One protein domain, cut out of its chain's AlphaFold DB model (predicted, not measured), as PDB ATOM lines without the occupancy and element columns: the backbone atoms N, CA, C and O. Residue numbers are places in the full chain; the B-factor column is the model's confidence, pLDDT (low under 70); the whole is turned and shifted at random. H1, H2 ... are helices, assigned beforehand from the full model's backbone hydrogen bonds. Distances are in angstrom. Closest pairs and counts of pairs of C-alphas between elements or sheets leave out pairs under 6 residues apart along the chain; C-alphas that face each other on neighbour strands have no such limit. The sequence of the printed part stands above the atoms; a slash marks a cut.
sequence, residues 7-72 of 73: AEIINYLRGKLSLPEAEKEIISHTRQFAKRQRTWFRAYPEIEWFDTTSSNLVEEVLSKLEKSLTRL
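This is residues 7 to 72 of the 73 residues of the protein "tRNA delta(2)-isopentenylpyrophosphate transferase" of Crocosphaera watsonii WH 0402 (UniProt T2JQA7). What does the model look like at first sight? It is a drawn-out chain of helices: the long helix H2 has the short H1 folded back beside its first part as a hairpin, and from the other end of H2 a long link leads to H3, which lies by itself and touches neither of the other helices. What is it made of? The printed part has 66 residues with three named helices, H1, H2 and H3 in chain order, and no named strand; the class is all helix. How large is it? It is extended, with a radius of gyration of the C-alphas of 19.5 A, and its C-alphas span 59 by 28 by 15 A, only just a rod.

What touches the longest helix, H2, residues 19 to 41? H1, residues 7 to 13, touches it, with 9 pairs of C-alphas within 8 A; the closest are those of Glu 8 and Ala 22, 5.1 A apart. H2 touches H1 with residues 19 to 26 alone. How do these two run? They run opposite ways at a shallow tilt of 7 degrees, a helical hairpin joined by a tight link of 5 residues. Where does H3, residues 57 to 70, stand? It is apart from H1, and also apart from H2, which it follows in the chain. Are the helix backbones well formed? In H1, H2 and H3 every O i to N i+4 pair is within hydrogen-bond range.

Where is H2? It runs from Leu 19, with its C-alpha at (36.192, -26.611, -35.042), to Phe 41, with its C-alpha at (12.998, -6.861, -22.442), 33.0 A from first to last C-alpha. Where does H1 begin? Its C-alpha 7 is at (26.570, -20.251, -39.778), and it measures 9.9 A to C-alpha 13. Where does H3 end? It runs 20.3 A from C-alpha 57 to C-alpha 70, which is at (-8.956, -12.445, -9.953).

How far does it reach? The two C-alphas farthest apart are those of Gly 15 and Arg 71, at 58.9 A. Is anything cut or long? The printed part has no cut, and the link from H2 to H3, residues 42 to 56, is long. Which stretches stand free? These are residues 30 to 47, of which 30 to 41 belong to H2, residues 52 to 57, and residues 65 to 72, of which 65 to 70 belong to H3. Where is confidence low? The mean pLDDT of the printed part is 95.1, and residue 72 is the one printed residue under 70.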
ATOM      1  N   ALA A   7      25.646 -20.955 -38.893       93.00
ATOM      2  CA  ALA A   7      26.570 -20.251 -39.778       93.00
ATOM      3  C   ALA A   7      28.030 -20.616 -39.466       93.00
ATOM      4  O   ALA A   7      28.826 -20.824 -40.382       93.00
ATOM      5  N   GLU A   8      28.359 -20.746 -38.184       95.25
ATOM      6  CA  GLU A   8      29.677 -21.113 -37.677       95.25
ATOM      7  C   GLU A   8      30.030 -22.552 -38.067       95.25
ATOM      8  O   GLU A   8      31.093 -22.788 -38.640       95.25
ATOM      9  N   ILE A   9      29.102 -23.496 -37.874       96.25
ATOM     10  CA  ILE A   9      29.294 -24.890 -38.298       96.25
ATOM     11  C   ILE A   9      29.388 -25.005 -39.824       96.25
ATOM     12  O   ILE A   9      30.252 -25.720 -40.324       96.25
ATOM     13  N   ILE A  10      28.575 -24.273 -40.592       95.56
ATOM     14  CA  ILE A  10      28.703 -24.239 -42.059       95.56
ATOM     15  C   ILE A  10      30.089 -23.729 -42.480       95.56
ATOM     16  O   ILE A  10      30.654 -24.232 -43.451       95.56
ATOM     17  N   ASN A  11      30.651 -22.742 -41.781       95.50
ATOM     18  CA  ASN A  11      31.996 -22.242 -42.067       95.50
ATOM     19  C   ASN A  11      33.082 -23.272 -41.726       95.50
ATOM     20  O   ASN A  11      34.010 -23.423 -42.520       95.50
ATOM     21  N   TYR A  12      32.932 -24.025 -40.633       97.62
ATOM     22  CA  TYR A  12      33.792 -25.173 -40.329       97.62
ATOM     23  C   TYR A  12      33.723 -26.247 -41.425       97.62
ATOM     24  O   TYR A  12      34.749 -26.630 -41.981       97.62
ATOM     25  N   LEU A  13      32.515 -26.659 -41.830       97.69
ATOM     26  CA  LEU A  13      32.310 -27.659 -42.889       97.69
ATOM     27  C   LEU A  13      32.861 -27.215 -44.255       97.69
ATOM     28  O   LEU A  13      33.158 -28.045 -45.107       97.69
ATOM     29  N   ARG A  14      33.004 -25.904 -44.471       97.69
ATOM     30  CA  ARG A  14      33.615 -25.311 -45.669       97.69
ATOM     31  C   ARG A  14      35.129 -25.101 -45.547       97.69
ATOM     32  O   ARG A  14      35.709 -24.501 -46.447       97.69
ATOM     33  N   GLY A  15      35.748 -25.520 -44.444       97.50
ATOM     34  CA  GLY A  15      37.176 -25.329 -44.179       97.50
ATOM     35  C   GLY A  15      37.588 -23.873 -43.939       97.50
ATOM     36  O   GLY A  15      38.761 -23.546 -44.072       97.50
ATOM     37  N   LYS A  16      36.640 -22.977 -43.624       97.62
ATOM     38  CA  LYS A  16      36.907 -21.544 -43.381       97.62
ATOM     39  C   LYS A  16      37.266 -21.227 -41.930       97.62
ATOM     40  O   LYS A  16      37.793 -20.155 -41.670       97.62
ATOM     41  N   LEU A  17      36.915 -22.122 -41.011       96.00
ATOM     42  CA  LEU A  17      37.225 -22.065 -39.585       96.00
ATOM     43  C   LEU A  17      37.620 -23.469 -39.130       96.00
ATOM     44  O   LEU A  17      37.103 -24.458 -39.654       96.00
ATOM     45  N   SER A  18      38.483 -23.565 -38.128       98.38
ATOM     46  CA  SER A  18      38.652 -24.793 -37.356       98.38
ATOM     47  C   SER A  18      37.440 -25.037 -36.446       98.38
ATOM     48  O   SER A  18      36.662 -24.126 -36.150       98.38
ATOM     49  N   LEU A  19      37.272 -26.276 -35.974       97.88
ATOM     50  CA  LEU A  19      36.192 -26.611 -35.042       97.88
ATOM     51  C   LEU A  19      36.269 -25.804 -33.724       97.88
ATOM     52  O   LEU A  19      35.233 -25.269 -33.325       97.88
ATOM     53  N   PRO A  20      37.446 -25.623 -33.084       98.44
ATOM     54  CA  PRO A  20      37.554 -24.795 -31.878       98.44
ATOM     55  C   PRO A  20      37.213 -23.316 -32.112       98.44
ATOM     56  O   PRO A  20      36.619 -22.668 -31.250       98.44
ATOM     57  N   GLU A  21      37.565 -22.766 -33.278       98.12
ATOM     58  CA  GLU A  21      37.184 -21.395 -33.642       98.12
ATOM     59  C   GLU A  21      35.674 -21.277 -33.827       98.12
ATOM     60  O   GLU A  21      35.065 -20.356 -33.284       98.12
ATOM     61  N   ALA A  22      35.055 -22.231 -34.528       97.56
ATOM     62  CA  ALA A  22      33.608 -22.268 -34.675       97.56
ATOM     63  C   ALA A  22      32.918 -22.335 -33.303       97.56
ATOM     64  O   ALA A  22      32.047 -21.516 -33.035       97.56
ATOM     65  N   GLU A  23      33.341 -23.221 -32.396       97.69
ATOM     66  CA  GLU A  23      32.782 -23.323 -31.039       97.69
ATOM     67  C   GLU A  23      32.864 -21.994 -30.269       97.69
ATOM     68  O   GLU A  23      31.873 -21.527 -29.696       97.69
ATOM     69  N   LYS A  24      34.028 -21.337 -30.306       98.12
ATOM     70  CA  LYS A  24      34.236 -20.037 -29.658       98.12
ATOM     71  C   LYS A  24      33.281 -18.970 -30.197       98.12
ATOM     72  O   LYS A  24      32.693 -18.221 -29.408       98.12
ATOM     73  N   GLU A  25      33.104 -18.908 -31.514       97.00
ATOM     74  CA  GLU A  25      32.187 -17.963 -32.159       97.00
ATOM     75  C   GLU A  25      30.726 -18.242 -31.783       97.00
ATOM     76  O   GLU A  25      29.994 -17.315 -31.434       97.00
ATOM     77  N   ILE A  26      30.317 -19.515 -31.727       96.88
ATOM     78  CA  ILE A  26      28.965 -19.910 -31.299       96.88
ATOM     79  C   ILE A  26      28.680 -19.416 -29.882       96.88
ATOM     80  O   ILE A  26      27.637 -18.802 -29.629       96.88
ATOM     81  N   ILE A  27      29.610 -19.639 -28.952       97.56
ATOM     82  CA  ILE A  27      29.478 -19.189 -27.562       97.56
ATOM     83  C   ILE A  27      29.382 -17.659 -27.506       97.56
ATOM     84  O   ILE A  27      28.510 -17.114 -26.820       97.56
ATOM     85  N   SER A  28      30.251 -16.955 -28.237       97.31
ATOM     86  CA  SER A  28      30.262 -15.491 -28.303       97.31
ATOM     87  C   SER A  28      28.926 -14.943 -28.810       97.31
ATOM     88  O   SER A  28      28.279 -14.141 -28.126       97.31
ATOM     89  N   HIS A  29      28.453 -15.417 -29.962       96.19
ATOM     90  CA  HIS A  29      27.207 -14.953 -30.563       96.19
ATOM     91  C   HIS A  29      25.981 -15.305 -29.720       96.19
ATOM     92  O   HIS A  29      25.079 -14.472 -29.596       96.19
ATOM     93  N   THR A  30      25.966 -16.470 -29.068       96.56
ATOM     94  CA  THR A  30      24.885 -16.867 -28.152       96.56
ATOM     95  C   THR A  30      24.809 -15.922 -26.953       96.56
ATOM     96  O   THR A  30      23.735 -15.415 -26.624       96.56
ATOM     97  N   ARG A  31      25.952 -15.575 -26.346       97.00
ATOM     98  CA  ARG A  31      26.016 -14.599 -25.242       97.00
ATOM     99  C   ARG A  31      25.578 -13.203 -25.677       97.00
ATOM    100  O   ARG A  31      24.839 -12.532 -24.953       97.00
ATOM    101  N   GLN A  32      26.006 -12.756 -26.858       96.62
ATOM    102  CA  GLN A  32      25.582 -11.469 -27.411       96.62
ATOM    103  C   GLN A  32      24.076 -11.442 -27.683       96.62
ATOM    104  O   GLN A  32      23.420 -10.441 -27.395       96.62
ATOM    105  N   PHE A  33      23.511 -12.537 -28.194       96.06
ATOM    106  CA  PHE A  33      22.075 -12.667 -28.407       96.06
ATOM    107  C   PHE A  33      21.300 -12.612 -27.088       96.06
ATOM    108  O   PHE A  33      20.406 -11.779 -26.963       96.06
ATOM    109  N   ALA A  34      21.712 -13.370 -26.069       95.75
ATOM    110  CA  ALA A  34      21.113 -13.306 -24.735       95.75
ATOM    111  C   ALA A  34      21.204 -11.893 -24.119       95.75
ATOM    112  O   ALA A  34      20.264 -11.408 -23.490       95.75
ATOM    113  N   LYS A  35      22.319 -11.172 -24.325       96.62
ATOM    114  CA  LYS A  35      22.447  -9.760 -23.915       96.62
ATOM    115  C   LYS A  35      21.454  -8.859 -24.657       96.62
ATOM    116  O   LYS A  35      20.846  -7.996 -24.021       96.62
ATOM    117  N   ARG A  36      21.279  -9.044 -25.970       96.75
ATOM    118  CA  ARG A  36      20.290  -8.295 -26.763       96.75
ATOM    119  C   ARG A  36      18.867  -8.581 -26.296       96.75
ATOM    120  O   ARG A  36      18.137  -7.624 -26.084       96.75
ATOM    121  N   GLN A  37      18.512  -9.844 -26.045       96.75
ATOM    122  CA  GLN A  37      17.205 -10.213 -25.489       96.75
ATOM    123  C   GLN A  37      16.950  -9.506 -24.156       96.75
ATOM    124  O   GLN A  37      15.950  -8.811 -24.020       96.75
ATOM    125  N   ARG A  38      17.894  -9.574 -23.206       95.00
ATOM    126  CA  ARG A  38      17.773  -8.852 -21.927       95.00
ATOM    127  C   ARG A  38      17.616  -7.345 -22.111       95.00
ATOM    128  O   ARG A  38      16.828  -6.725 -21.414       95.00
ATOM    129  N   THR A  39      18.370  -6.752 -23.034       96.12
ATOM    130  CA  THR A  39      18.277  -5.311 -23.321       96.12
ATOM    131  C   THR A  39      16.917  -4.950 -23.911       96.12
ATOM    132  O   THR A  39      16.343  -3.943 -23.525       96.12
ATOM    133  N   TRP A  40      16.392  -5.785 -24.805       96.94
ATOM    134  CA  TRP A  40      15.083  -5.591 -25.415       96.94
ATOM    135  C   TRP A  40      13.956  -5.701 -24.382       96.94
ATOM    136  O   TRP A  40      13.111  -4.818 -24.314       96.94
ATOM    137  N   PHE A  41      13.999  -6.706 -23.501       96.88
ATOM    138  CA  PHE A  41      12.998  -6.861 -22.442       96.88
ATOM    139  C   PHE A  41      13.035  -5.747 -21.384       96.88
ATOM    140  O   PHE A  41      12.008  -5.450 -20.791       96.88
ATOM    141  N   ARG A  42      14.175  -5.070 -21.172       94.31
ATOM    142  CA  ARG A  42      14.257  -3.913 -20.253       94.31
ATOM    143  C   ARG A  42      13.374  -2.733 -20.661       94.31
ATOM    144  O   ARG A  42      13.104  -1.891 -19.815       94.31
ATOM    145  N   ALA A  43      12.968  -2.647 -21.927       96.19
ATOM    146  CA  ALA A  43      12.062  -1.600 -22.389       96.19
ATOM    147  C   ALA A  43      10.608  -1.796 -21.911       96.19
ATOM    148  O   ALA A  43       9.817  -0.869 -22.052       96.19
ATOM    149  N   TYR A  44      10.273  -2.960 -21.345       96.75
ATOM    150  CA  TYR A  44       8.916  -3.343 -20.958       96.75
ATOM    151  C   TYR A  44       8.827  -3.507 -19.431       96.75
ATOM    152  O   TYR A  44       9.104  -4.593 -18.907       96.75
ATOM    153  N   PRO A  45       8.513  -2.430 -18.682       93.75
ATOM    154  CA  PRO A  45       8.434  -2.464 -17.220       93.75
ATOM    155  C   PRO A  45       7.296  -3.345 -16.682       93.75
ATOM    156  O   PRO A  45       7.307  -3.699 -15.507       93.75
ATOM    157  N   GLU A  46       6.322  -3.701 -17.516       93.69
ATOM    158  CA  GLU A  46       5.227  -4.618 -17.199       93.69
ATOM    159  C   GLU A  46       5.656  -6.088 -17.135       93.69
ATOM    160  O   GLU A  46       4.901  -6.922 -16.634       93.69
ATOM    161  N   ILE A  47       6.852  -6.423 -17.638       94.69
ATOM    162  CA  ILE A  47       7.373  -7.786 -17.560       94.69
ATOM    163  C   ILE A  47       7.706  -8.112 -16.112       94.69
ATOM    164  O   ILE A  47       8.597  -7.519 -15.498       94.69
ATOM    165  N   GLU A  48       7.035  -9.135 -15.602       92.62
ATOM    166  CA  GLU A  48       7.359  -9.729 -14.319       92.62
ATOM    167  C   GLU A  48       8.391 -10.841 -14.497       92.62
ATOM    168  O   GLU A  48       8.205 -11.783 -15.269       92.62
ATOM    169  N   TRP A  49       9.514 -10.697 -13.799       94.44
ATOM    170  CA  TRP A  49      10.635 -11.621 -13.879       94.44
ATOM    171  C   TRP A  49      10.554 -12.653 -12.764       94.44
ATOM    172  O   TRP A  49      10.302 -12.303 -11.613       94.44
ATOM    173  N   PHE A  50      10.851 -13.901 -13.108       95.94
ATOM    174  CA  PHE A  50      10.943 -15.001 -12.157       95.94
ATOM    175  C   PHE A  50      12.373 -15.533 -12.103       95.94
ATOM    176  O   PHE A  50      13.092 -15.525 -13.108       95.94
ATOM    177  N   ASP A  51      12.783 -15.998 -10.927       95.44
ATOM    178  CA  ASP A  51      14.083 -16.629 -10.744       95.44
ATOM    179  C   ASP A  51      14.048 -18.067 -11.273       95.44
ATOM    180  O   ASP A  51      13.416 -18.952 -10.701       95.44
ATOM    181  N   THR A  52      14.779 -18.317 -12.359       94.00
ATOM    182  CA  THR A  52      14.874 -19.647 -12.974       94.00
ATOM    183  C   THR A  52      15.555 -20.691 -12.088       94.00
ATOM    184  O   THR A  52      15.548 -21.869 -12.432       94.00
ATOM    185  N   THR A  53      16.196 -20.272 -10.994       96.62
ATOM    186  CA  THR A  53      16.850 -21.158 -10.023       96.62
ATOM    187  C   THR A  53      15.977 -21.478  -8.810       96.62
ATOM    188  O   THR A  53      16.371 -22.315  -7.997       96.62
ATOM    189  N   SER A  54      14.787 -20.872  -8.699       96.75
ATOM    190  CA  SER A  54      13.840 -21.194  -7.631       96.75
ATOM    191  C   SER A  54      13.365 -22.643  -7.752       96.75
ATOM    192  O   SER A  54      12.946 -23.093  -8.821       96.75
ATOM    193  N   SER A  55      13.385 -23.373  -6.634       96.81
ATOM    194  CA  SER A  55      12.837 -24.732  -6.556       96.81
ATOM    195  C   SER A  55      11.314 -24.768  -6.689       96.81
ATOM    196  O   SER A  55      10.772 -25.815  -7.022       96.81
ATOM    197  N   ASN A  56      10.645 -23.637  -6.439       96.38
ATOM    198  CA  ASN A  56       9.187 -23.501  -6.429       96.38
ATOM    199  C   ASN A  56       8.703 -22.574  -7.560       96.38
ATOM    200  O   ASN A  56       7.657 -21.931  -7.459       96.38
ATOM    201  N   LEU A  57       9.496 -22.452  -8.632       96.62
ATOM    202  CA  LEU A  57       9.232 -21.539  -9.746       96.62
ATOM    203  C   LEU A  57       7.829 -21.727 -10.338       96.62
ATOM    204  O   LEU A  57       7.161 -20.754 -10.686       96.62
ATOM    205  N   VAL A  58       7.376 -22.975 -10.468       96.81
ATOM    206  CA  VAL A  58       6.067 -23.281 -11.057       96.81
ATOM    207  C   VAL A  58       4.948 -22.740 -10.171       96.81
ATOM    208  O   VAL A  58       4.048 -22.063 -10.666       96.81
ATOM    209  N   GLU A  59       5.019 -22.981  -8.865       97.19
ATOM    210  CA  GLU A  59       4.045 -22.500  -7.890       97.19
ATOM    211  C   GLU A  59       4.018 -20.968  -7.823       97.19
ATOM    212  O   GLU A  59       2.940 -20.368  -7.776       97.19
ATOM    213  N   GLU A  60       5.184 -20.319  -7.868       96.19
ATOM    214  CA  GLU A  60       5.303 -18.857  -7.907       96.19
ATOM    215  C   GLU A  60       4.595 -18.264  -9.134       96.19
ATOM    216  O   GLU A  60       3.798 -17.327  -9.004       96.19
ATOM    217  N   VAL A  61       4.842 -18.835 -10.318       96.44
ATOM    218  CA  VAL A  61       4.217 -18.403 -11.575       96.44
ATOM    219  C   VAL A  61       2.703 -18.619 -11.528       96.44
ATOM    220  O   VAL A  61       1.949 -17.696 -11.840       96.44
ATOM    221  N   LEU A  62       2.237 -19.795 -11.096       96.38
ATOM    222  CA  LEU A  62       0.806 -20.103 -10.997       96.38
ATOM    223  C   LEU A  62       0.086 -19.152 -10.037       96.38
ATOM    224  O   LEU A  62      -0.906 -18.531 -10.423       96.38
ATOM    225  N   SER A  63       0.630 -18.939  -8.833       95.81
ATOM    226  CA  SER A  63       0.059 -18.003  -7.857       95.81
ATOM    227  C   SER A  63      -0.050 -16.585  -8.422       95.81
ATOM    228  O   SER A  63      -1.000 -15.848  -8.128       95.81
ATOM    229  N   LYS A  64       0.920 -16.170  -9.244       93.94
ATOM    230  CA  LYS A  64       0.892 -14.846  -9.861       93.94
ATOM    231  C   LYS A  64      -0.170 -14.725 -10.950       93.94
ATOM    232  O   LYS A  64      -0.850 -13.693 -11.021       93.94
ATOM    233  N   LEU A  65      -0.338 -15.762 -11.765       94.38
ATOM    234  CA  LEU A  65      -1.377 -15.813 -12.792       94.38
ATOM    235  C   LEU A  65      -2.773 -15.781 -12.165       94.38
ATOM    236  O   LEU A  65      -3.596 -14.964 -12.570       94.38
ATOM    237  N   GLU A  66      -3.011 -16.571 -11.117       95.50
ATOM    238  CA  GLU A  66      -4.281 -16.581 -10.378       95.50
ATOM    239  C   GLU A  66      -4.638 -15.191  -9.837       95.50
ATOM    240  O   GLU A  66      -5.734 -14.689 -10.079       95.50
ATOM    241  N   LYS A  67      -3.693 -14.509  -9.175       92.25
ATOM    242  CA  LYS A  67      -3.904 -13.139  -8.668       92.25
ATOM    243  C   LYS A  67      -4.241 -12.146  -9.777       92.25
ATOM    244  O   LYS A  67      -5.007 -11.213  -9.543       92.25
ATOM    245  N   SER A  68      -3.647 -12.316 -10.956       89.75
ATOM    246  CA  SER A  68      -3.898 -11.449 -12.110       89.75
ATOM    247  C   SER A  68      -5.288 -11.690 -12.701       89.75
ATOM    248  O   SER A  68      -5.974 -10.727 -13.029       89.75
ATOM    249  N   LEU A  69      -5.739 -12.947 -12.758       90.44
ATOM    250  CA  LEU A  69      -7.080 -13.319 -13.219       90.44
ATOM    251  C   LEU A  69      -8.181 -12.830 -12.266       90.44
ATOM    252  O   LEU A  69      -9.193 -12.310 -12.724       90.44
ATOM    253  N   THR A  70      -7.973 -12.913 -10.950       86.31
ATOM    254  CA  THR A  70      -8.956 -12.445  -9.953       86.31
ATOM    255  C   THR A  70      -9.134 -10.926  -9.951       86.31
ATOM    256  O   THR A  70     -10.186 -10.443  -9.564       86.31
ATOM    257  N   ARG A  71      -8.132 -10.153 -10.392       76.00
ATOM    258  CA  ARG A  71      -8.233  -8.685 -10.523       76.00
ATOM    259  C   ARG A  71      -9.008  -8.226 -11.763       76.00
ATOM    260  O   ARG A  71      -9.276  -7.034 -11.879       76.00
ATOM    261  N   LEU A  72      -9.283  -9.134 -12.698       69.06
ATOM    262  CA  LEU A  72      -9.983  -8.848 -13.954       69.06
ATOM    263  C   LEU A  72     -11.487  -9.171 -13.896       69.06
ATOM    264  O   LEU A  72     -12.207  -8.757 -14.803       69.06
TER     265      LEU A  72